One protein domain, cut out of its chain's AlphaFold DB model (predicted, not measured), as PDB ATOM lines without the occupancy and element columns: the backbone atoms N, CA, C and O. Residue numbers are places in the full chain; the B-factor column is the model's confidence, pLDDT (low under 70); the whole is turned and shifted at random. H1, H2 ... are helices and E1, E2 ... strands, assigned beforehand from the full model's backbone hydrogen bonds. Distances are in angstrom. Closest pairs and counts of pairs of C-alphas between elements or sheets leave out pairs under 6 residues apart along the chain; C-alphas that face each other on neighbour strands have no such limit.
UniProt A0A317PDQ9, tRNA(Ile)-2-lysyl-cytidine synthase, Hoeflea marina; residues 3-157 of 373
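What this domain is: This is residues 3 to 157 of the 373 residues of the protein "tRNA(Ile)-2-lysyl-cytidine synthase" of Hoeflea marina (UniProt A0A317PDQ9). The long helix H2 has a small sheet of E3, E5 and E4 along one of its sides and a pair of parallel strands, E1 and E2, along another, and H1 covers the side of that pair away from H2. At the other end of the domain H3 and H6 pack crosswise, with the short H5 beside H6, while H4 leads outward as an arm whose residues 126 to 130, with 131 and 132 after them, stick out free. The printed part has 155 residues with six named helices and five named strands, in the order E1 H1 E2 H2 E3 H3 E4 E5 H4 H5 H6. The larger sheet runs E3 E5 E4 and is mixed; E1 and E2 are parallel, and the class is mixed, helices and strands. The whole is compact, with a radius of gyration of the C-alphas of 16.9 A and spans of 46 by 38 by 32 A.

Where its parts are: Begin with the larger sheet: E3 is residues 68 to 70, E5 residues 110 to 113 and E4 residues 103 to 106. Find C-alpha 45 at (-14.982, -7.806, -23.503); from there H2, residues 45 to 64, runs 27.9 A to C-alpha 64 at (3.655, -25.554, -12.615). The printed part begins with E1, residues 3 to 6, at C-alpha 3, (3.328, -18.037, -21.024); its partner E2 is residues 31 to 35, 13.0 A long. Between them comes H1, residues 13 to 26, 20.1 A long. Then look for H3, residues 75 to 87, 18.4 A long, and H4, residues 121 to 130, 14.4 A long. H5, residues 139 to 142, is 5.7 A long, and H6, residues 147 to 155, measures 12.2 A and ends at C-alpha 155, (-0.410, 12.355, -23.290).

How they stand to each other: In the larger sheet E5 is the inner strand. E3 and E5 are parallel, with N 69 and O 111 at 2.7 A; E5 and E4 are antiparallel and form a hairpin, with N 106 and O 110 at 2.8 A. H2 is on one face of this sheet, which gives two layers, helix over strands, at a height over the sheet of 10.4 A. It lies over E5, the closest C-alphas being those of Glu 58 and Leu 110, 6.6 A apart, and runs slantwise to the strands, only just, at 58 degrees to E5 on the local plane. Look next at Val 5 of E1 and Arg 53 of H2, whose C-alphas, the closest of the two, are 6.3 A apart. E1 and E2 are parallel, with N 34 and O 4 at 2.8 A. E1, H1 and E2 form a strand-helix-strand unit, two parallel neighbour strands with a helix between them along the chain, and its crossover is right-handed. The closest C-alphas of H1 and E2 are those of Gly 21 and His 31, 5.5 A apart. H1 and H2 are apart. H3 touches H6 with residues 79 to 84 alone, about perpendicular at 81 degrees; the closest C-alphas are those of Glu 80 and Met 151, 6.2 A. H3 and H4 are close but not clearly touching, with the C-alphas of Asp 76 and Arg 121 the closest at 6.6 A. H5 and H6 are close but not clearly touching, the closest C-alphas being those of Ala 142 and Val 149, 6.3 A. In H1, H2, H3, H4 and H6 every O i to N i+4 pair is within hydrogen-bond range; H5 is too short for such a pair.

The domain as a whole: The two C-alphas farthest apart are those of Gly 28 and Ala 90, 49.3 A. The printed part has no cut. The link from H3 to E4, residues 88 to 102, is long. The mean pLDDT of the printed part is 83.2, and the model's confidence is under 70 at residues 86 to 98 and 139 to 157.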
ATOM      1  N   LEU A   3       4.764 -17.753 -20.983       95.19
ATOM      2  CA  LEU A   3       3.328 -18.037 -21.024       95.19
ATOM      3  C   LEU A   3       2.659 -17.039 -21.971       95.19
ATOM      4  O   LEU A   3       2.820 -15.827 -21.803       95.19
ATOM      5  N   THR A   4       1.888 -17.525 -22.939       94.75
ATOM      6  CA  THR A   4       1.104 -16.673 -23.842       94.75
ATOM      7  C   THR A   4      -0.373 -16.946 -23.643       94.75
ATOM      8  O   THR A   4      -0.813 -18.073 -23.820       94.75
ATOM      9  N   VAL A   5      -1.160 -15.924 -23.305       93.44
ATOM     10  CA  VAL A   5      -2.621 -16.067 -23.261       93.44
ATOM     11  C   VAL A   5      -3.202 -15.756 -24.631       93.44
ATOM     12  O   VAL A   5      -3.210 -14.597 -25.047       93.44
ATOM     13  N   ASP A   6      -3.725 -16.776 -25.307       93.31
ATOM     14  CA  ASP A   6      -4.476 -16.597 -26.544       93.31
ATOM     15  C   ASP A   6      -5.956 -16.374 -26.217       93.31
ATOM     16  O   ASP A   6      -6.678 -17.267 -25.766       93.31
ATOM     17  N   HIS A   7      -6.424 -15.145 -26.429       89.25
ATOM     18  CA  HIS A   7      -7.819 -14.798 -26.193       89.25
ATOM     19  C   HIS A   7      -8.767 -15.278 -27.306       89.25
ATOM     20  O   HIS A   7      -9.982 -15.230 -27.090       89.25
ATOM     21  N   GLY A   8      -8.251 -15.708 -28.464       88.12
ATOM     22  CA  GLY A   8      -9.047 -16.147 -29.614       88.12
ATOM     23  C   GLY A   8      -9.941 -15.050 -30.201       88.12
ATOM     24  O   GLY A   8     -11.019 -15.338 -30.710       88.12
ATOM     25  N   LEU A   9      -9.549 -13.775 -30.060       85.12
ATOM     26  CA  LEU A   9     -10.345 -12.623 -30.522       85.12
ATOM     27  C   LEU A   9     -10.025 -12.208 -31.963       85.12
ATOM     28  O   LEU A   9     -10.774 -11.436 -32.555       85.12
ATOM     29  N   ARG A  10      -8.901 -12.677 -32.511       85.69
ATOM     30  CA  ARG A  10      -8.430 -12.372 -33.866       85.69
ATOM     31  C   ARG A  10      -8.002 -13.674 -34.528       85.69
ATOM     32  O   ARG A  10      -7.369 -14.493 -33.876       85.69
ATOM     33  N   ALA A  11      -8.253 -13.829 -35.826       83.69
ATOM     34  CA  ALA A  11      -7.805 -15.013 -36.565       83.69
ATOM     35  C   ALA A  11      -6.274 -15.218 -36.496       83.69
ATOM     36  O   ALA A  11      -5.798 -16.346 -36.488       83.69
ATOM     37  N   ALA A  12      -5.506 -14.127 -36.388       86.00
ATOM     38  CA  ALA A  12      -4.047 -14.168 -36.307       86.00
ATOM     39  C   ALA A  12      -3.489 -14.549 -34.919       86.00
ATOM     40  O   ALA A  12      -2.300 -14.840 -34.819       86.00
ATOM     41  N   SER A  13      -4.299 -14.560 -33.848       87.25
ATOM     42  CA  SER A  13      -3.769 -14.676 -32.477       87.25
ATOM     43  C   SER A  13      -3.069 -16.010 -32.210       87.25
ATOM     44  O   SER A  13      -2.035 -16.036 -31.544       87.25
ATOM     45  N   ALA A  14      -3.568 -17.100 -32.796       89.12
ATOM     46  CA  ALA A  14      -2.952 -18.418 -32.678       89.12
ATOM     47  C   ALA A  14      -1.564 -18.470 -33.344       89.12
ATOM     48  O   ALA A  14      -0.614 -19.005 -32.770       89.12
ATOM     49  N   ALA A  15      -1.420 -17.873 -34.534       90.75
ATOM     50  CA  ALA A  15      -0.142 -17.809 -35.242       90.75
ATOM     51  C   ALA A  15       0.871 -16.918 -34.502       90.75
ATOM     52  O   ALA A  15       2.044 -17.273 -34.388       90.75
ATOM     53  N   GLU A  16       0.416 -15.796 -33.935       91.19
ATOM     54  CA  GLU A  16       1.239 -14.931 -33.083       91.19
ATOM     55  C   GLU A  16       1.734 -15.684 -31.837       91.19
ATOM     56  O   GLU A  16       2.922 -15.627 -31.517       91.19
ATOM     57  N   ALA A  17       0.860 -16.446 -31.168       92.12
ATOM     58  CA  ALA A  17       1.230 -17.251 -30.005       92.12
ATOM     59  C   ALA A  17       2.247 -18.352 -30.348       92.12
ATOM     60  O   ALA A  17       3.214 -18.548 -29.608       92.12
ATOM     61  N   ALA A  18       2.087 -19.020 -31.496       92.69
ATOM     62  CA  ALA A  18       3.065 -19.982 -31.997       92.69
ATOM     63  C   ALA A  18       4.427 -19.321 -32.280       92.69
ATOM     64  O   ALA A  18       5.471 -19.870 -31.919       92.69
ATOM     65  N   GLY A  19       4.430 -18.109 -32.849       93.88
ATOM     66  CA  GLY A  19       5.644 -17.316 -33.058       93.88
ATOM     67  C   GLY A  19       6.376 -16.980 -31.754       93.88
ATOM     68  O   GLY A  19       7.604 -17.068 -31.694       93.88
ATOM     69  N   VAL A  20       5.640 -16.670 -30.680       93.69
ATOM     70  CA  VAL A  20       6.225 -16.484 -29.339       93.69
ATOM     71  C   VAL A  20       6.832 -17.787 -28.813       93.69
ATOM     72  O   VAL A  20       7.913 -17.750 -28.230       93.69
ATOM     73  N   GLY A  21       6.202 -18.937 -29.066       94.62
ATOM     74  CA  GLY A  21       6.765 -20.242 -28.713       94.62
ATOM     75  C   GLY A  21       8.119 -20.502 -29.374       94.62
ATOM     76  O   GLY A  21       9.085 -20.845 -28.690       94.62
ATOM     77  N   VAL A  22       8.234 -20.232 -30.678       94.75
ATOM     78  CA  VAL A  22       9.514 -20.308 -31.409       94.75
ATOM     79  C   VAL A  22      10.549 -19.350 -30.813       94.75
ATOM     80  O   VAL A  22      11.713 -19.719 -30.643       94.75
ATOM     81  N   LEU A  23      10.142 -18.130 -30.451       94.38
ATOM     82  CA  LEU A  23      11.029 -17.158 -29.814       94.38
ATOM     83  C   LEU A  23      11.544 -17.648 -28.452       94.38
ATOM     84  O   LEU A  23      12.738 -17.549 -28.185       94.38
ATOM     85  N   CYS A  24      10.674 -18.201 -27.604       95.44
ATOM     86  CA  CYS A  24      11.068 -18.773 -26.318       95.44
ATOM     87  C   CYS A  24      12.065 -19.925 -26.493       95.44
ATOM     88  O   CYS A  24      13.086 -19.941 -25.806       95.44
ATOM     89  N   LEU A  25      11.822 -20.824 -27.451       95.19
ATOM     90  CA  LEU A  25      12.737 -21.925 -27.760       95.19
ATOM     91  C   LEU A  25      14.120 -21.423 -28.193       95.19
ATOM     92  O   LEU A  25      15.125 -21.952 -27.725       95.19
ATOM     93  N   ARG A  26      14.193 -20.359 -29.008       94.88
ATOM     94  CA  ARG A  26      15.473 -19.715 -29.382       94.88
ATOM     95  C   ARG A  26      16.263 -19.207 -28.173       94.88
ATOM     96  O   ARG A  26      17.487 -19.193 -28.221       94.88
ATOM     97  N   PHE A  27      15.579 -18.804 -27.104       93.88
ATOM     98  CA  PHE A  27      16.194 -18.384 -25.842       93.88
ATOM     99  C   PHE A  27      16.368 -19.530 -24.828       93.88
ATOM    100  O   PHE A  27      16.706 -19.271 -23.676       93.88
ATOM    101  N   GLY A  28      16.131 -20.788 -25.219       96.31
ATOM    102  CA  GLY A  28      16.251 -21.946 -24.325       96.31
ATOM    103  C   GLY A  28      15.159 -22.021 -23.252       96.31
ATOM    104  O   GLY A  28      15.353 -22.637 -22.206       96.31
ATOM    105  N   LEU A  29      14.010 -21.378 -23.477       95.88
ATOM    106  CA  LEU A  29      12.894 -21.339 -22.538       95.88
ATOM    107  C   LEU A  29      11.763 -22.255 -23.008       95.88
ATOM    108  O   LEU A  29      11.307 -22.159 -24.146       95.88
ATOM    109  N   ALA A  30      11.228 -23.066 -22.091       95.75
ATOM    110  CA  ALA A  30       9.930 -23.708 -22.293       95.75
ATOM    111  C   ALA A  30       8.831 -22.650 -22.509       95.75
ATOM    112  O   ALA A  30       8.925 -21.535 -21.978       95.75
ATOM    113  N   HIS A  31       7.783 -23.007 -23.251       96.50
ATOM    114  CA  HIS A  31       6.653 -22.132 -23.562       96.50
ATOM    115  C   HIS A  31       5.329 -22.885 -23.471       96.50
ATOM    116  O   HIS A  31       5.258 -24.057 -23.834       96.50
ATOM    117  N   GLU A  32       4.291 -22.203 -22.992       95.88
ATOM    118  CA  GLU A  32       2.924 -22.714 -23.000       95.88
ATOM    119  C   GLU A  32       1.936 -21.638 -23.476       95.88
ATOM    120  O   GLU A  32       1.952 -20.494 -23.002       95.88
ATOM    121  N   THR A  33       1.043 -22.023 -24.389       96.31
ATOM    122  CA  THR A  33      -0.097 -21.198 -24.805       96.31
ATOM    123  C   THR A  33      -1.333 -21.548 -23.982       96.31
ATOM    124  O   THR A  33      -1.822 -22.674 -24.016       96.31
ATOM    125  N   LEU A  34      -1.881 -20.555 -23.289       95.44
ATOM    126  CA  LEU A  34      -3.081 -20.649 -22.469       95.44
ATOM    127  C   LEU A  34      -4.275 -20.095 -23.255       95.44
ATOM    128  O   LEU A  34      -4.433 -18.879 -23.388       95.44
ATOM    129  N   ALA A  35      -5.118 -20.974 -23.787       94.12
ATOM    130  CA  ALA A  35      -6.260 -20.569 -24.602       94.12
ATOM    131  C   ALA A  35      -7.472 -20.179 -23.740       94.12
ATOM    132  O   ALA A  35      -7.937 -20.951 -22.899       94.12
ATOM    133  N   TRP A  36      -8.052 -19.002 -23.984       93.75
ATOM    134  CA  TRP A  36      -9.369 -18.668 -23.443       93.75
ATOM    135  C   TRP A  36     -10.454 -19.331 -24.295       93.75
ATOM    136  O   TRP A  36     -10.803 -18.837 -25.367       93.75
ATOM    137  N   THR A  37     -11.027 -20.415 -23.787       89.50
ATOM    138  CA  THR A  37     -12.132 -21.143 -24.421       89.50
ATOM    139  C   THR A  37     -13.504 -20.636 -23.953       89.50
ATOM    140  O   THR A  37     -13.625 -19.966 -22.922       89.50
ATOM    141  N   GLY A  38     -14.548 -20.935 -24.732       86.81
ATOM    142  CA  GLY A  38     -15.940 -20.598 -24.413       86.81
ATOM    143  C   GLY A  38     -16.437 -19.256 -24.975       86.81
ATOM    144  O   GLY A  38     -15.679 -18.521 -25.620       86.81
ATOM    145  N   PRO A  39     -17.729 -18.941 -24.757       86.06
ATOM    146  CA  PRO A  39     -18.367 -17.754 -25.315       86.06
ATOM    147  C   PRO A  39     -17.735 -16.469 -24.772       86.06
ATOM    148  O   PRO A  39     -17.389 -16.358 -23.594       86.06
ATOM    149  N   LYS A  40     -17.599 -15.475 -25.652       88.69
ATOM    150  CA  LYS A  40     -17.079 -14.146 -25.317       88.69
ATOM    151  C   LYS A  40     -18.262 -13.203 -25.108       88.69
ATOM    152  O   LYS A  40     -19.187 -13.224 -25.920       88.69
ATOM    153  N   PRO A  41     -18.271 -12.379 -24.050       87.19
ATOM    154  CA  PRO A  41     -19.394 -11.488 -23.813       87.19
ATOM    155  C   PRO A  41     -19.437 -10.385 -24.875       87.19
ATOM    156  O   PRO A  41     -18.400  -9.851 -25.273       87.19
ATOM    157  N   ALA A  42     -20.649 -10.023 -25.299       83.19
ATOM    158  CA  ALA A  42     -20.870  -8.959 -26.277       83.19
ATOM    159  C   ALA A  42     -20.465  -7.574 -25.734       83.19
ATOM    160  O   ALA A  42     -19.992  -6.718 -26.480       83.19
ATOM    161  N   THR A  43     -20.612  -7.357 -24.425       83.06
ATOM    162  CA  THR A  43     -20.224  -6.125 -23.729       83.06
ATOM    163  C   THR A  43     -19.159  -6.416 -22.675       83.06
ATOM    164  O   THR A  43     -19.031  -7.530 -22.172       83.06
ATOM    165  N   GLY A  44     -18.328  -5.422 -22.351       82.75
ATOM    166  CA  GLY A  44     -17.290  -5.588 -21.325       82.75
ATOM    167  C   GLY A  44     -16.159  -6.556 -21.701       82.75
ATOM    168  O   GLY A  44     -15.436  -7.015 -20.815       82.75
ATOM    169  N   LEU A  45     -15.962  -6.838 -22.996       85.19
ATOM    170  CA  LEU A  45     -14.982  -7.806 -23.503       85.19
ATOM    171  C   LEU A  45     -13.569  -7.614 -22.930       85.19
ATOM    172  O   LEU A  45     -12.914  -8.588 -22.586       85.19
ATOM    173  N   GLN A  46     -13.111  -6.370 -22.766       80.44
ATOM    174  CA  GLN A  46     -11.792  -6.062 -22.193       80.44
ATOM    175  C   GLN A  46     -11.666  -6.492 -20.723       80.44
ATOM    176  O   GLN A  46     -10.646  -7.057 -20.323       80.44
ATOM    177  N   ALA A  47     -12.706  -6.256 -19.918       80.44
ATOM    178  CA  ALA A  47     -12.732  -6.693 -18.526       80.44
ATOM    179  C   ALA A  47     -12.774  -8.224 -18.450       80.44
ATOM    180  O   ALA A  47     -11.997  -8.819 -17.710       80.44
ATOM    181  N   ALA A  48     -13.601  -8.863 -19.282       86.12
ATOM    182  CA  ALA A  48     -13.683 -10.318 -19.361       86.12
ATOM    183  C   ALA A  48     -12.368 -10.961 -19.829       86.12
ATOM    184  O   ALA A  48     -11.920 -11.935 -19.233       86.12
ATOM    185  N   ALA A  49     -11.702 -10.390 -20.836       86.94
ATOM    186  CA  ALA A  49     -10.396 -10.846 -21.303       86.94
ATOM    187  C   ALA A  49      -9.329 -10.697 -20.210       86.94
ATOM    188  O   ALA A  49      -8.518 -11.598 -20.006       86.94
ATOM    189  N   ARG A  50      -9.345  -9.584 -19.464       85.56
ATOM    190  CA  ARG A  50      -8.441  -9.369 -18.329       85.56
ATOM    191  C   ARG A  50      -8.653 -10.411 -17.227       85.56
ATOM    192  O   ARG A  50      -7.671 -10.988 -16.772       85.56
ATOM    193  N   GLU A  51      -9.896 -10.674 -16.834       84.50
ATOM    194  CA  GLU A  51     -10.219 -11.713 -15.843       84.50
ATOM    195  C   GLU A  51      -9.836 -13.112 -16.342       84.50
ATOM    196  O   GLU A  51      -9.194 -13.873 -15.621       84.50
ATOM    197  N   ALA A  52     -10.141 -13.433 -17.604       89.81
ATOM    198  CA  ALA A  52      -9.760 -14.704 -18.211       89.81
ATOM    199  C   ALA A  52      -8.240 -14.906 -18.208       89.81
ATOM    200  O   ALA A  52      -7.779 -16.001 -17.904       89.81
ATOM    201  N   ARG A  53      -7.464 -13.851 -18.489       90.94
ATOM    202  CA  ARG A  53      -5.998 -13.890 -18.435       90.94
ATOM    203  C   ARG A  53      -5.494 -14.261 -17.050       90.94
ATOM    204  O   ARG A  53      -4.652 -15.143 -16.947       90.94
ATOM    205  N   TYR A  54      -5.991 -13.594 -16.008       87.38
ATOM    206  CA  TYR A  54      -5.550 -13.866 -14.641       87.38
ATOM    207  C   TYR A  54      -5.882 -15.288 -14.211       87.38
ATOM    208  O   TYR A  54      -4.983 -15.987 -13.763       87.38
ATOM    209  N   ARG A  55      -7.109 -15.747 -14.463       87.38
ATOM    210  CA  ARG A  55      -7.528 -17.121 -14.159       87.38
ATOM    211  C   ARG A  55      -6.694 -18.176 -14.896       87.38
ATOM    212  O   ARG A  55      -6.338 -19.193 -14.317       87.38
ATOM    213  N   LEU A  56      -6.381 -17.953 -16.175       92.75
ATOM    214  CA  LEU A  56      -5.544 -18.878 -16.948       92.75
ATOM    215  C   LEU A  56      -4.106 -18.918 -16.418       92.75
ATOM    216  O   LEU A  56      -3.537 -19.995 -16.280       92.75
ATOM    217  N   MET A  57      -3.526 -17.753 -16.111       90.94
ATOM    218  CA  MET A  57      -2.181 -17.672 -15.534       90.94
ATOM    219  C   MET A  57      -2.118 -18.293 -14.137       90.94
ATOM    220  O   MET A  57      -1.126 -18.933 -13.824       90.94
ATOM    221  N   GLU A  58      -3.157 -18.122 -13.323       87.69
ATOM    222  CA  GLU A  58      -3.292 -18.747 -12.004       87.69
ATOM    223  C   GLU A  58      -3.336 -20.275 -12.116       87.69
ATOM    224  O   GLU A  58      -2.498 -20.946 -11.527       87.69
ATOM    225  N   ALA A  59      -4.213 -20.826 -12.960       89.81
ATOM    226  CA  ALA A  59      -4.294 -22.272 -13.165       89.81
ATOM    227  C   ALA A  59      -2.975 -22.870 -13.696       89.81
ATOM    228  O   ALA A  59      -2.572 -23.966 -13.304       89.81
ATOM    229  N   ALA A  60      -2.286 -22.150 -14.590       92.75
ATOM    230  CA  ALA A  60      -0.964 -22.548 -15.061       92.75
ATOM    231  C   ALA A  60       0.076 -22.481 -13.935       92.75
ATOM    232  O   ALA A  60       0.860 -23.414 -13.780       92.75
ATOM    233  N   ALA A  61       0.067 -21.413 -13.136       90.94
ATOM    234  CA  ALA A  61       0.971 -21.249 -12.008       90.94
ATOM    235  C   ALA A  61       0.799 -22.355 -10.965       90.94
ATOM    236  O   ALA A  61       1.803 -22.915 -10.540       90.94
ATOM    237  N   ASP A  62      -0.437 -22.728 -10.628       89.19
ATOM    238  CA  ASP A  62      -0.718 -23.815  -9.689       89.19
ATOM    239  C   ASP A  62      -0.178 -25.156 -10.203       89.19
ATOM    240  O   ASP A  62       0.541 -25.855  -9.490       89.19
ATOM    241  N   ARG A  63      -0.453 -25.499 -11.470       93.50
ATOM    242  CA  ARG A  63       0.039 -26.748 -12.078       93.50
ATOM    243  C   ARG A  63       1.567 -26.804 -12.168       93.50
ATOM    244  O   ARG A  63       2.140 -27.886 -12.093       93.50
ATOM    245  N   LEU A  64       2.212 -25.661 -12.381       92.50
ATOM    246  CA  LEU A  64       3.655 -25.554 -12.615       92.50
ATOM    247  C   LEU A  64       4.449 -25.171 -11.354       92.50
ATOM    248  O   LEU A  64       5.672 -25.071 -11.421       92.50
ATOM    249  N   GLY A  65       3.781 -24.935 -10.220       91.69
ATOM    250  CA  GLY A  65       4.414 -24.483  -8.978       91.69
ATOM    251  C   GLY A  65       5.051 -23.090  -9.072       91.69
ATOM    252  O   GLY A  65       6.072 -22.835  -8.433       91.69
ATOM    253  N   LEU A  66       4.501 -22.186  -9.890       92.38
ATOM    254  CA  LEU A  66       5.043 -20.835 -10.067       92.38
ATOM    255  C   LEU A  66       4.584 -19.909  -8.937       92.38
ATOM    256  O   LEU A  66       3.394 -19.740  -8.698       92.38
ATOM    257  N   VAL A  67       5.536 -19.212  -8.316       92.44
ATOM    258  CA  VAL A  67       5.252 -18.195  -7.284       92.44
ATOM    259  C   VAL A  67       5.030 -16.793  -7.866       92.44
ATOM    260  O   VAL A  67       4.544 -15.893  -7.179       92.44
ATOM    261  N   GLY A  68       5.378 -16.581  -9.141       93.69
ATOM    262  CA  GLY A  68       5.229 -15.289  -9.800       93.69
ATOM    263  C   GLY A  68       5.323 -15.332 -11.325       93.69
ATOM    264  O   GLY A  68       5.939 -16.220 -11.908       93.69
ATOM    265  N   VAL A  69       4.727 -14.327 -11.968       93.88
ATOM    266  CA  VAL A  69       4.767 -14.056 -13.407       93.88
ATOM    267  C   VAL A  69       5.234 -12.625 -13.654       93.88
ATOM    268  O   VAL A  69       4.689 -11.671 -13.097       93.88
ATOM    269  N   ALA A  70       6.236 -12.452 -14.512       94.56
ATOM    270  CA  ALA A  70       6.687 -11.134 -14.941       94.56
ATOM    271  C   ALA A  70       5.897 -10.666 -16.171       94.56
ATOM    272  O   ALA A  70       5.652 -11.427 -17.104       94.56
ATOM    273  N   THR A  71       5.510  -9.393 -16.180       93.19
ATOM    274  CA  THR A  71       4.781  -8.758 -17.284       93.19
ATOM    275  C   THR A  71       5.512  -7.506 -17.753       93.19
ATOM    276  O   THR A  71       6.081  -6.771 -16.946       93.19
ATOM    277  N   GLY A  72       5.475  -7.239 -19.058       91.31
ATOM    278  CA  GLY A  72       6.189  -6.125 -19.690       91.31
ATOM    279  C   GLY A  72       5.491  -4.767 -19.584       91.31
ATOM    280  O   GLY A  72       5.473  -4.043 -20.571       91.31
ATOM    281  N   HIS A  73       4.878  -4.439 -18.441       90.81
ATOM    282  CA  HIS A  73       4.305  -3.101 -18.237       90.81
ATOM    283  C   HIS A  73       5.423  -2.054 -18.137       90.81
ATOM    284  O   HIS A  73       6.411  -2.301 -17.445       90.81
ATOM    285  N   THR A  74       5.241  -0.900 -18.780       89.56
ATOM    286  CA  THR A  74       6.255   0.155 -18.931       89.56
ATOM    287  C   THR A  74       5.870   1.470 -18.244       89.56
ATOM    288  O   THR A  74       4.747   1.634 -17.757       89.56
ATOM    289  N   ALA A  75       6.787   2.442 -18.243       85.81
ATOM    290  CA  ALA A  75       6.527   3.808 -17.776       85.81
ATOM    291  C   ALA A  75       5.419   4.515 -18.587       85.81
ATOM    292  O   ALA A  75       4.692   5.362 -18.072       85.81
ATOM    293  N   ASP A  76       5.235   4.144 -19.850       84.69
ATOM    294  CA  ASP A  76       4.134   4.629 -20.684       84.69
ATOM    295  C   ASP A  76       2.786   4.094 -20.178       84.69
ATOM    296  O   ASP A  76       1.826   4.851 -20.050       84.69
ATOM    297  N   ASP A  77       2.716   2.807 -19.811       85.31
ATOM    298  CA  ASP A  77       1.499   2.214 -19.239       85.31
ATOM    299  C   ASP A  77       1.147   2.849 -17.883       85.31
ATOM    300  O   ASP A  77      -0.032   2.962 -17.517       85.31
ATOM    301  N   GLN A  78       2.169   3.282 -17.138       83.00
ATOM    302  CA  GLN A  78       2.006   4.078 -15.927       83.00
ATOM    303  C   GLN A  78       1.370   5.426 -16.209       83.00
ATOM    304  O   GLN A  78       0.338   5.742 -15.614       83.00
ATOM    305  N   ALA A  79       1.953   6.193 -17.131       78.62
ATOM    306  CA  ALA A  79       1.447   7.502 -17.513       78.62
ATOM    307  C   ALA A  79      -0.006   7.409 -18.006       78.62
ATOM    308  O   ALA A  79      -0.865   8.149 -17.524       78.62
ATOM    309  N   GLU A  80      -0.314   6.431 -18.867       79.62
ATOM    310  CA  GLU A  80      -1.678   6.143 -19.331       79.62
ATOM    311  C   GLU A  80      -2.630   5.866 -18.159       79.62
ATOM    312  O   GLU A  80      -3.738   6.407 -18.096       79.62
ATOM    313  N   THR A  81      -2.204   5.031 -17.207       78.81
ATOM    314  CA  THR A  81      -3.021   4.666 -16.044       78.81
ATOM    315  C   THR A  81      -3.269   5.860 -15.128       78.81
ATOM    316  O   THR A  81      -4.410   6.075 -14.720       78.81
ATOM    317  N   VAL A  82      -2.238   6.645 -14.823       77.12
ATOM    318  CA  VAL A  82      -2.350   7.838 -13.979       77.12
ATOM    319  C   VAL A  82      -3.248   8.879 -14.643       77.12
ATOM    320  O   VAL A  82      -4.132   9.421 -13.983       77.12
ATOM    321  N   ALA A  83      -3.102   9.112 -15.947       74.38
ATOM    322  CA  ALA A  83      -3.920  10.069 -16.690       74.38
ATOM    323  C   ALA A  83      -5.403   9.684 -16.720       74.38
ATOM    324  O   ALA A  83      -6.255  10.505 -16.382       74.38
ATOM    325  N   MET A  84      -5.719   8.418 -17.028       74.44
ATOM    326  CA  MET A  84      -7.100   7.920 -16.972       74.44
ATOM    327  C   MET A  84      -7.712   8.131 -15.587       74.44
ATOM    328  O   MET A  84      -8.880   8.494 -15.466       74.44
ATOM    329  N   ARG A  85      -6.940   7.905 -14.519       73.06
ATOM    330  CA  ARG A  85      -7.448   8.078 -13.158       73.06
ATOM    331  C   ARG A  85      -7.570   9.545 -12.750       73.06
ATOM    332  O   ARG A  85      -8.531   9.865 -12.056       73.06
ATOM    333  N   ARG A  86      -6.673  10.422 -13.213       69.00
ATOM    334  CA  ARG A  86      -6.781  11.885 -13.062       69.00
ATOM    335  C   ARG A  86      -8.052  12.413 -13.714       69.00
ATOM    336  O   ARG A  86      -8.826  13.079 -13.051       69.00
ATOM    337  N   LEU A  87      -8.338  12.036 -14.960       69.44
ATOM    338  CA  LEU A  87      -9.560  12.474 -15.653       69.44
ATOM    339  C   LEU A  87     -10.845  12.004 -14.964       69.44
ATOM    340  O   LEU A  87     -11.875  12.664 -15.039       69.44
ATOM    341  N   ARG A  88     -10.783  10.864 -14.274       67.19
ATOM    342  CA  ARG A  88     -11.901  10.325 -13.492       67.19
ATOM    343  C   ARG A  88     -11.987  10.900 -12.073       67.19
ATOM    344  O   ARG A  88     -12.964  10.623 -11.385       67.19
ATOM    345  N   SER A  89     -10.992  11.668 -11.625       55.91
ATOM    346  CA  SER A  89     -10.895  12.185 -10.256       55.91
ATOM    347  C   SER A  89     -10.798  13.711 -10.263       55.91
ATOM    348  O   SER A  89      -9.773  14.266 -10.631       55.91
ATOM    349  N   ALA A  90     -11.826  14.406  -9.770       50.31
ATOM    350  CA  ALA A  90     -11.772  15.859  -9.537       50.31
ATOM    351  C   ALA A  90     -10.897  16.258  -8.324       50.31
ATOM    352  O   ALA A  90     -10.844  17.425  -7.958       50.31
ATOM    353  N   ASP A  91     -10.261  15.288  -7.666       48.41
ATOM    354  CA  ASP A  91      -9.529  15.459  -6.415       48.41
ATOM    355  C   ASP A  91      -8.163  14.768  -6.528       48.41
ATOM    356  O   ASP A  91      -8.077  13.541  -6.647       48.41
ATOM    357  N   ALA A  92      -7.097  15.569  -6.546       41.38
ATOM    358  CA  ALA A  92      -5.722  15.111  -6.718       41.38
ATOM    359  C   ALA A  92      -5.190  14.329  -5.500       41.38
ATOM    360  O   ALA A  92      -4.192  13.627  -5.623       41.38
ATOM    361  N   ALA A  93      -5.851  14.403  -4.340       42.88
ATOM    362  CA  ALA A  93      -5.390  13.775  -3.098       42.88
ATOM    363  C   ALA A  93      -6.038  12.405  -2.806       42.88
ATOM    364  O   ALA A  93      -5.638  11.701  -1.876       42.88
ATOM    365  N   ALA A  94      -7.044  11.989  -3.582       43.44
ATOM    366  CA  ALA A  94      -7.688  10.694  -3.391       43.44
ATOM    367  C   ALA A  94      -6.824   9.552  -3.961       43.44
ATOM    368  O   ALA A  94      -6.139   9.704  -4.972       43.44
ATOM    369  N   ALA A  95      -6.924   8.365  -3.353       43.72
ATOM    370  CA  ALA A  95      -6.235   7.107  -3.687       43.72
ATOM    371  C   ALA A  95      -6.170   6.723  -5.193       43.72
ATOM    372  O   ALA A  95      -5.386   5.847  -5.581       43.72
ATOM    373  N   GLY A  96      -6.948   7.402  -6.041       40.69
ATOM    374  CA  GLY A  96      -6.999   7.308  -7.493       40.69
ATOM    375  C   GLY A  96      -5.721   7.688  -8.244       40.69
ATOM    376  O   GLY A  96      -5.569   7.217  -9.357       40.69
ATOM    377  N   LEU A  97      -4.740   8.402  -7.686       49.66
ATOM    378  CA  LEU A  97      -3.480   8.654  -8.418       49.66
ATOM    379  C   LEU A  97      -2.506   7.468  -8.468       49.66
ATOM    380  O   LEU A  97      -1.426   7.600  -9.038       49.66
ATOM    381  N   ALA A  98      -2.849   6.312  -7.885       60.78
ATOM    382  CA  ALA A  98      -1.934   5.177  -7.921       60.78
ATOM    383  C   ALA A  98      -1.655   4.803  -9.373       60.78
ATOM    384  O   ALA A  98      -2.574   4.532 -10.147       60.78
ATOM    385  N   GLY A  99      -0.385   4.727  -9.723       72.69
ATOM    386  CA  GLY A  99       0.013   4.020 -10.914       72.69
ATOM    387  C   GLY A  99      -0.372   2.538 -10.852       72.69
ATOM    388  O   GLY A  99      -1.124   2.040 -10.004       72.69
ATOM    389  N   ILE A 100       0.177   1.790 -11.784       84.62
ATOM    390  CA  ILE A 100       0.269   0.346 -11.692       84.62
ATOM    391  C   ILE A 100       1.278   0.021 -10.563       84.62
ATOM    392  O   ILE A 100       2.338   0.627 -10.500       84.62
ATOM    393  N   PRO A 101       1.002  -0.882  -9.616       88.06
ATOM    394  CA  PRO A 101       2.018  -1.269  -8.630       88.06
ATOM    395  C   PRO A 101       3.153  -2.090  -9.280       88.06
ATOM    396  O   PRO A 101       2.870  -2.857 -10.206       88.06
ATOM    397  N   PRO A 102       4.405  -2.015  -8.792       89.69
ATOM    398  CA  PRO A 102       5.516  -2.832  -9.302       89.69
ATOM    399  C   PRO A 102       5.266  -4.335  -9.130       89.69
ATOM    400  O   PRO A 102       5.552  -5.120 -10.035       89.69
ATOM    401  N   ALA A 103       4.618  -4.730  -8.035       92.69
ATOM    402  CA  ALA A 103       4.173  -6.096  -7.806       92.69
ATOM    403  C   ALA A 103       2.728  -6.141  -7.279       92.69
ATOM    404  O   ALA A 103       2.251  -5.232  -6.593       92.69
ATOM    405  N   THR A 104       1.987  -7.184  -7.648       92.81
ATOM    406  CA  THR A 104       0.629  -7.441  -7.144       92.81
ATOM    407  C   THR A 104       0.446  -8.918  -6.887       92.81
ATOM    408  O   THR A 104       0.606  -9.697  -7.819       92.81
ATOM    409  N   LEU A 105       0.050  -9.292  -5.682       93.00
ATOM    410  CA  LEU A 105      -0.351 -10.654  -5.376       93.00
ATOM    411  C   LEU A 105      -1.809 -10.868  -5.809       93.00
ATOM    412  O   LEU A 105      -2.702 -10.103  -5.430       93.00
ATOM    413  N   PHE A 106      -2.033 -11.877  -6.646       90.50
ATOM    414  CA  PHE A 106      -3.340 -12.288  -7.154       90.50
ATOM    415  C   PHE A 106      -3.821 -13.554  -6.432       90.50
ATOM    416  O   PHE A 106      -3.039 -14.482  -6.232       90.50
ATOM    417  N   ASP A 107      -5.081 -13.537  -5.994       86.44
ATOM    418  CA  ASP A 107      -5.758 -14.547  -5.153       86.44
ATOM    419  C   ASP A 107      -4.935 -15.077  -3.961       86.44
ATOM    420  O   ASP A 107      -5.032 -16.233  -3.560       86.44
ATOM    421  N   GLY A 108      -4.064 -14.229  -3.402       87.81
ATOM    422  CA  GLY A 108      -3.180 -14.599  -2.293       87.81
ATOM    423  C   GLY A 108      -2.040 -15.560  -2.662       87.81
ATOM    424  O   GLY A 108      -1.325 -15.996  -1.764       87.81
ATOM    425  N   ARG A 109      -1.849 -15.889  -3.949       87.88
ATOM    426  CA  ARG A 109      -0.938 -16.961  -4.400       87.88
ATOM    427  C   ARG A 109       0.089 -16.518  -5.430       87.88
ATOM    428  O   ARG A 109       1.271 -16.795  -5.266       87.88
ATOM    429  N   LEU A 110      -0.352 -15.832  -6.486       92.06
ATOM    430  CA  LEU A 110       0.488 -15.558  -7.652       92.06
ATOM    431  C   LEU A 110       0.954 -14.103  -7.694       92.06
ATOM    432  O   LEU A 110       0.147 -13.188  -7.868       92.06
ATOM    433  N   TRP A 111       2.264 -13.872  -7.618       94.56
ATOM    434  CA  TRP A 111       2.818 -12.530  -7.790       94.56
ATOM    435  C   TRP A 111       2.888 -12.111  -9.257       94.56
ATOM    436  O   TRP A 111       3.572 -12.719 -10.067       94.56
ATOM    437  N   VAL A 112       2.245 -11.005  -9.609       93.69
ATOM    438  CA  VAL A 112       2.375 -10.351 -10.914       93.69
ATOM    439  C   VAL A 112       3.408  -9.238 -10.797       93.69
ATOM    440  O   VAL A 112       3.131  -8.192 -10.206       93.69
ATOM    441  N   LEU A 113       4.586  -9.470 -11.370       94.81
ATOM    442  CA  LEU A 113       5.760  -8.603 -11.311       94.81
ATOM    443  C   LEU A 113       5.865  -7.733 -12.570       94.81
ATOM    444  O   LEU A 113       5.465  -8.141 -13.666       94.81
ATOM    445  N   ARG A 114       6.394  -6.517 -12.425       93.19
ATOM    446  CA  ARG A 114       6.511  -5.527 -13.509       93.19
ATOM    447  C   ARG A 114       7.904  -4.886 -13.501       93.19
ATOM    448  O   ARG A 114       8.037  -3.729 -13.121       93.19
ATOM    449  N   PRO A 115       8.951  -5.617 -13.917       92.25
ATOM    450  CA  PRO A 115      10.332  -5.130 -13.848       92.25
ATOM    451  C   PRO A 115      10.625  -3.932 -14.762       92.25
ATOM    452  O   PRO A 115      11.511  -3.142 -14.466       92.25
ATOM    453  N   LEU A 116       9.869  -3.759 -15.851       91.81
ATOM    454  CA  LEU A 116      10.088  -2.689 -16.836       91.81
ATOM    455  C   LEU A 116       9.280  -1.418 -16.549       91.81
ATOM    456  O   LEU A 116       9.202  -0.528 -17.389       91.81
ATOM    457  N   LEU A 117       8.669  -1.317 -15.370       88.38
ATOM    458  CA  LEU A 117       7.663  -0.302 -15.067       88.38
ATOM    459  C   LEU A 117       8.208   1.131 -15.011       88.38
ATOM    460  O   LEU A 117       7.449   2.077 -15.201       88.38
ATOM    461  N   ALA A 118       9.513   1.278 -14.781       85.31
ATOM    462  CA  ALA A 118      10.238   2.546 -14.855       85.31
ATOM    463  C   ALA A 118      10.900   2.778 -16.230       85.31
ATOM    464  O   ALA A 118      11.461   3.840 -16.489       85.31
ATOM    465  N   THR A 119      10.851   1.798 -17.134       89.12
ATOM    466  CA  THR A 119      11.479   1.862 -18.457       89.12
ATOM    467  C   THR A 119      10.482   2.379 -19.486       89.12
ATOM    468  O   THR A 119       9.338   1.933 -19.518       89.12
ATOM    469  N   ARG A 120      10.898   3.296 -20.367       88.31
ATOM    470  CA  ARG A 120      10.050   3.744 -21.483       88.31
ATOM    471  C   ARG A 120      10.017   2.714 -22.608       88.31
ATOM    472  O   ARG A 120      11.025   2.074 -22.910       88.31
ATOM    473  N   ARG A 121       8.878   2.614 -23.291       89.19
ATOM    474  CA  ARG A 121       8.676   1.735 -24.452       89.19
ATOM    475  C   ARG A 121       9.699   2.006 -25.552       89.19
ATOM    476  O   ARG A 121      10.196   1.066 -26.165       89.19
ATOM    477  N   ASP A 122      10.036   3.273 -25.769       90.25
ATOM    478  CA  ASP A 122      11.005   3.661 -26.793       90.25
ATOM    479  C   ASP A 122      12.421   3.155 -26.474       90.25
ATOM    480  O   ASP A 122      13.102   2.617 -27.341       90.25
ATOM    481  N   THR A 123      12.823   3.187 -25.198       92.62
ATOM    482  CA  THR A 123      14.087   2.596 -24.731       92.62
ATOM    483  C   THR A 123      14.134   1.088 -24.993       92.62
ATOM    484  O   THR A 123      15.148   0.581 -25.469       92.62
ATOM    485  N   ILE A 124      13.029   0.376 -24.741       93.81
ATOM    486  CA  ILE A 124      12.921  -1.068 -25.006       93.81
ATOM    487  C   ILE A 124      13.056  -1.349 -26.508       93.81
ATOM    488  O   ILE A 124      13.819  -2.228 -26.901       93.81
ATOM    489  N   ARG A 125      12.362  -0.583 -27.358       94.12
ATOM    490  CA  ARG A 125      12.431  -0.738 -28.821       94.12
ATOM    491  C   ARG A 125      13.830  -0.464 -29.366       94.12
ATOM    492  O   ARG A 125      14.333  -1.258 -30.149       94.12
ATOM    493  N   GLN A 126      14.488   0.603 -28.915       95.12
ATOM    494  CA  GLN A 126      15.867   0.902 -29.311       95.12
ATOM    495  C   GLN A 126      16.830  -0.229 -28.927       95.12
ATOM    496  O   GLN A 126      17.700  -0.592 -29.719       95.12
ATOM    497  N   TRP A 127      16.668  -0.805 -27.733       96.12
ATOM    498  CA  TRP A 127      17.463  -1.951 -27.296       96.12
ATOM    499  C   TRP A 127      17.217  -3.186 -28.177       96.12
ATOM    500  O   TRP A 127      18.178  -3.787 -28.654       96.12
ATOM    501  N   LEU A 128      15.952  -3.513 -28.471       95.38
ATOM    502  CA  LEU A 128      15.580  -4.632 -29.348       95.38
ATOM    503  C   LEU A 128      16.147  -4.475 -30.765       95.38
ATOM    504  O   LEU A 128      16.708  -5.427 -31.303       95.38
ATOM    505  N   THR A 129      16.075  -3.271 -31.340       96.25
ATOM    506  CA  THR A 129      16.654  -2.975 -32.659       96.25
ATOM    507  C   THR A 129      18.164  -3.198 -32.671       96.25
ATOM    508  O   THR A 129      18.673  -3.855 -33.576       96.25
ATOM    509  N   ARG A 130      18.893  -2.712 -31.654       96.88
ATOM    510  CA  ARG A 130      20.346  -2.946 -31.535       96.88
ATOM    511  C   ARG A 130      20.682  -4.426 -31.358       96.88
ATOM    512  O   ARG A 130      21.715  -4.871 -31.841       96.88
ATOM    513  N   ALA A 131      19.808  -5.179 -30.697       94.88
ATOM    514  CA  ALA A 131      19.933  -6.623 -30.533       94.88
ATOM    515  C   ALA A 131      19.483  -7.429 -31.771       94.88
ATOM    516  O   ALA A 131      19.539  -8.657 -31.745       94.88
ATOM    517  N   GLY A 132      19.004  -6.774 -32.840       94.81
ATOM    518  CA  GLY A 132      18.474  -7.445 -34.031       94.81
ATOM    519  C   GLY A 132      17.217  -8.282 -33.761       94.81
ATOM    520  O   GLY A 132      16.921  -9.215 -34.508       94.81
ATOM    521  N   GLN A 133      16.483  -7.991 -32.684       93.75
ATOM    522  CA  GLN A 133      15.319  -8.762 -32.261       93.75
ATOM    523  C   GLN A 133      14.023  -8.060 -32.679       93.75
ATOM    524  O   GLN A 133      13.690  -6.988 -32.182       93.75
ATOM    525  N   GLY A 134      13.259  -8.700 -33.568       90.69
ATOM    526  CA  GLY A 134      11.925  -8.233 -33.953       90.69
ATOM    527  C   GLY A 134      10.874  -8.423 -32.851       90.69
ATOM    528  O   GLY A 134      11.063  -9.205 -31.914       90.69
ATOM    529  N   TRP A 135       9.743  -7.733 -32.990       90.19
ATOM    530  CA  TRP A 135       8.562  -7.856 -32.128       90.19
ATOM    531  C   TRP A 135       7.277  -7.796 -32.965       90.19
ATOM    532  O   TRP A 135       7.302  -7.415 -34.133       90.19
ATOM    533  N   ILE A 136       6.152  -8.173 -32.355       85.50
ATOM    534  CA  ILE A 136       4.818  -8.075 -32.957       85.50
ATOM    535  C   ILE A 136       4.121  -6.848 -32.366       85.50
ATOM    536  O   ILE A 136       4.000  -6.731 -31.146       85.50
ATOM    537  N   ASP A 137       3.652  -5.939 -33.218       80.00
ATOM    538  CA  ASP A 137       2.784  -4.834 -32.808       80.00
ATOM    539  C   ASP A 137       1.316  -5.283 -32.895       80.00
ATOM    540  O   ASP A 137       0.772  -5.455 -33.983       80.00
ATOM    541  N   ASP A 138       0.667  -5.490 -31.741       72.88
ATOM    542  CA  ASP A 138      -0.747  -5.888 -31.700       72.88
ATOM    543  C   ASP A 138      -1.638  -4.767 -32.284       72.88
ATOM    544  O   ASP A 138      -1.649  -3.658 -31.732       72.88
ATOM    545  N   PRO A 139      -2.431  -5.028 -33.344       68.62
ATOM    546  CA  PRO A 139      -3.296  -4.026 -33.973       68.62
ATOM    547  C   PRO A 139      -4.306  -3.367 -33.018       68.62
ATOM    548  O   PRO A 139      -4.704  -2.219 -33.221       68.62
ATOM    549  N   SER A 140      -4.702  -4.058 -31.943       64.81
ATOM    550  CA  SER A 140      -5.601  -3.521 -30.912       64.81
ATOM    551  C   SER A 140      -4.992  -2.341 -30.144       64.81
ATOM    552  O   SER A 140      -5.730  -1.513 -29.611       64.81
ATOM    553  N   ASN A 141      -3.662  -2.191 -30.155       65.44
ATOM    554  CA  ASN A 141      -2.967  -1.047 -29.562       65.44
ATOM    555  C   ASN A 141      -3.181   0.267 -30.334       65.44
ATOM    556  O   ASN A 141      -2.837   1.329 -29.811       65.44
ATOM    557  N   ALA A 142      -3.719   0.207 -31.557       58.44
ATOM    558  CA  ALA A 142      -4.012   1.369 -32.397       58.44
ATOM    559  C   ALA A 142      -5.514   1.712 -32.467       58.44
ATOM    560  O   ALA A 142      -5.891   2.721 -33.064       58.44
ATOM    561  N   ASP A 143      -6.377   0.905 -31.847       63.91
ATOM    562  CA  ASP A 143      -7.829   1.043 -31.952       63.91
ATOM    563  C   ASP A 143      -8.381   2.122 -30.999       63.91
ATOM    564  O   ASP A 143      -8.425   1.969 -29.774       63.91
ATOM    565  N   SER A 144      -8.836   3.236 -31.582       57.72
ATOM    566  CA  SER A 144      -9.336   4.427 -30.879       57.72
ATOM    567  C   SER A 144     -10.635   4.207 -30.098       57.72
ATOM    568  O   SER A 144     -11.004   5.045 -29.263       57.72
ATOM    569  N   ARG A 145     -11.321   3.073 -30.303       58.44
ATOM    570  CA  ARG A 145     -12.468   2.669 -29.475       58.44
ATOM    571  C   ARG A 145     -12.040   2.428 -28.030       58.44
ATOM    572  O   ARG A 145     -12.831   2.649 -27.108       58.44
ATOM    573  N   PHE A 146     -10.774   2.078 -27.803       64.25
ATOM    574  CA  PHE A 146     -10.228   1.884 -26.468       64.25
ATOM    575  C   PHE A 146      -9.762   3.202 -25.839       64.25
ATOM    576  O   PHE A 146      -8.980   3.964 -26.402       64.25
ATOM    577  N   GLU A 147     -10.218   3.447 -24.610       66.50
ATOM    578  CA  GLU A 147      -9.888   4.639 -23.818       66.50
ATOM    579  C   GLU A 147      -8.378   4.858 -23.671       66.50
ATOM    580  O   GLU A 147      -7.907   5.982 -23.797       66.50
ATOM    581  N   ARG A 148      -7.611   3.774 -23.506       67.44
ATOM    582  CA  ARG A 148      -6.144   3.818 -23.414       67.44
ATOM    583  C   ARG A 148      -5.481   4.377 -24.670       67.44
ATOM    584  O   ARG A 148      -4.547   5.163 -24.560       67.44
ATOM    585  N   VAL A 149      -5.991   4.034 -25.853       67.25
ATOM    586  CA  VAL A 149      -5.462   4.543 -27.129       67.25
ATOM    587  C   VAL A 149      -5.756   6.035 -27.273       67.25
ATOM    588  O   VAL A 149      -4.891   6.792 -27.710       67.25
ATOM    589  N   ARG A 150      -6.942   6.483 -26.840       66.44
ATOM    590  CA  ARG A 150      -7.276   7.915 -26.801       66.44
ATOM    591  C   ARG A 150      -6.382   8.678 -25.824       66.44
ATOM    592  O   ARG A 150      -5.885   9.736 -26.186       66.44
ATOM    593  N   MET A 151      -6.124   8.128 -24.635       67.31
ATOM    594  CA  MET A 151      -5.245   8.774 -23.650       67.31
ATOM    595  C   MET A 151      -3.799   8.844 -24.115       67.31
ATOM    596  O   MET A 151      -3.157   9.870 -23.928       67.31
ATOM    597  N   ARG A 152      -3.299   7.803 -24.787       68.81
ATOM    598  CA  ARG A 152      -1.954   7.807 -25.374       68.81
ATOM    599  C   ARG A 152      -1.750   8.971 -26.350       68.81
ATOM    600  O   ARG A 152      -0.680   9.561 -26.353       68.81
ATOM    601  N   ARG A 153      -2.775   9.316 -27.141       64.06
ATOM    602  CA  ARG A 153      -2.742  10.467 -28.066       64.06
ATOM    603  C   ARG A 153      -2.859  11.825 -27.372       64.06
ATOM    604  O   ARG A 153      -2.434  12.810 -27.944       64.06
ATOM    605  N   GLN A 154      -3.454  11.884 -26.183       61.44
ATOM    606  CA  GLN A 154      -3.546  13.121 -25.394       61.44
ATOM    607  C   GLN A 154      -2.291  13.358 -24.545       61.44
ATOM    608  O   GLN A 154      -1.929  14.491 -24.264       61.44
ATOM    609  N   LEU A 155      -1.611  12.287 -24.125       64.06
ATOM    610  CA  LEU A 155      -0.410  12.355 -23.290       64.06
ATOM    611  C   LEU A 155       0.872  12.704 -24.049       64.06
ATOM    612  O   LEU A 155       1.845  13.102 -23.411       64.06
ATOM    613  N   SER A 156       0.885  12.593 -25.381       58.22
ATOM    614  CA  SER A 156       1.992  13.092 -26.206       58.22
ATOM    615  C   SER A 156       2.215  14.606 -26.070       58.22
ATOM    616  O   SER A 156       3.285  15.076 -26.441       58.22
ATOM    617  N   ASP A 157       1.273  15.332 -25.451       47.03
ATOM    618  CA  ASP A 157       1.293  16.792 -25.291       47.03
ATOM    619  C   ASP A 157       1.830  17.269 -23.918       47.03
ATOM    620  O   ASP A 157       1.532  18.373 -23.470       47.03
TER     621      ASP A 157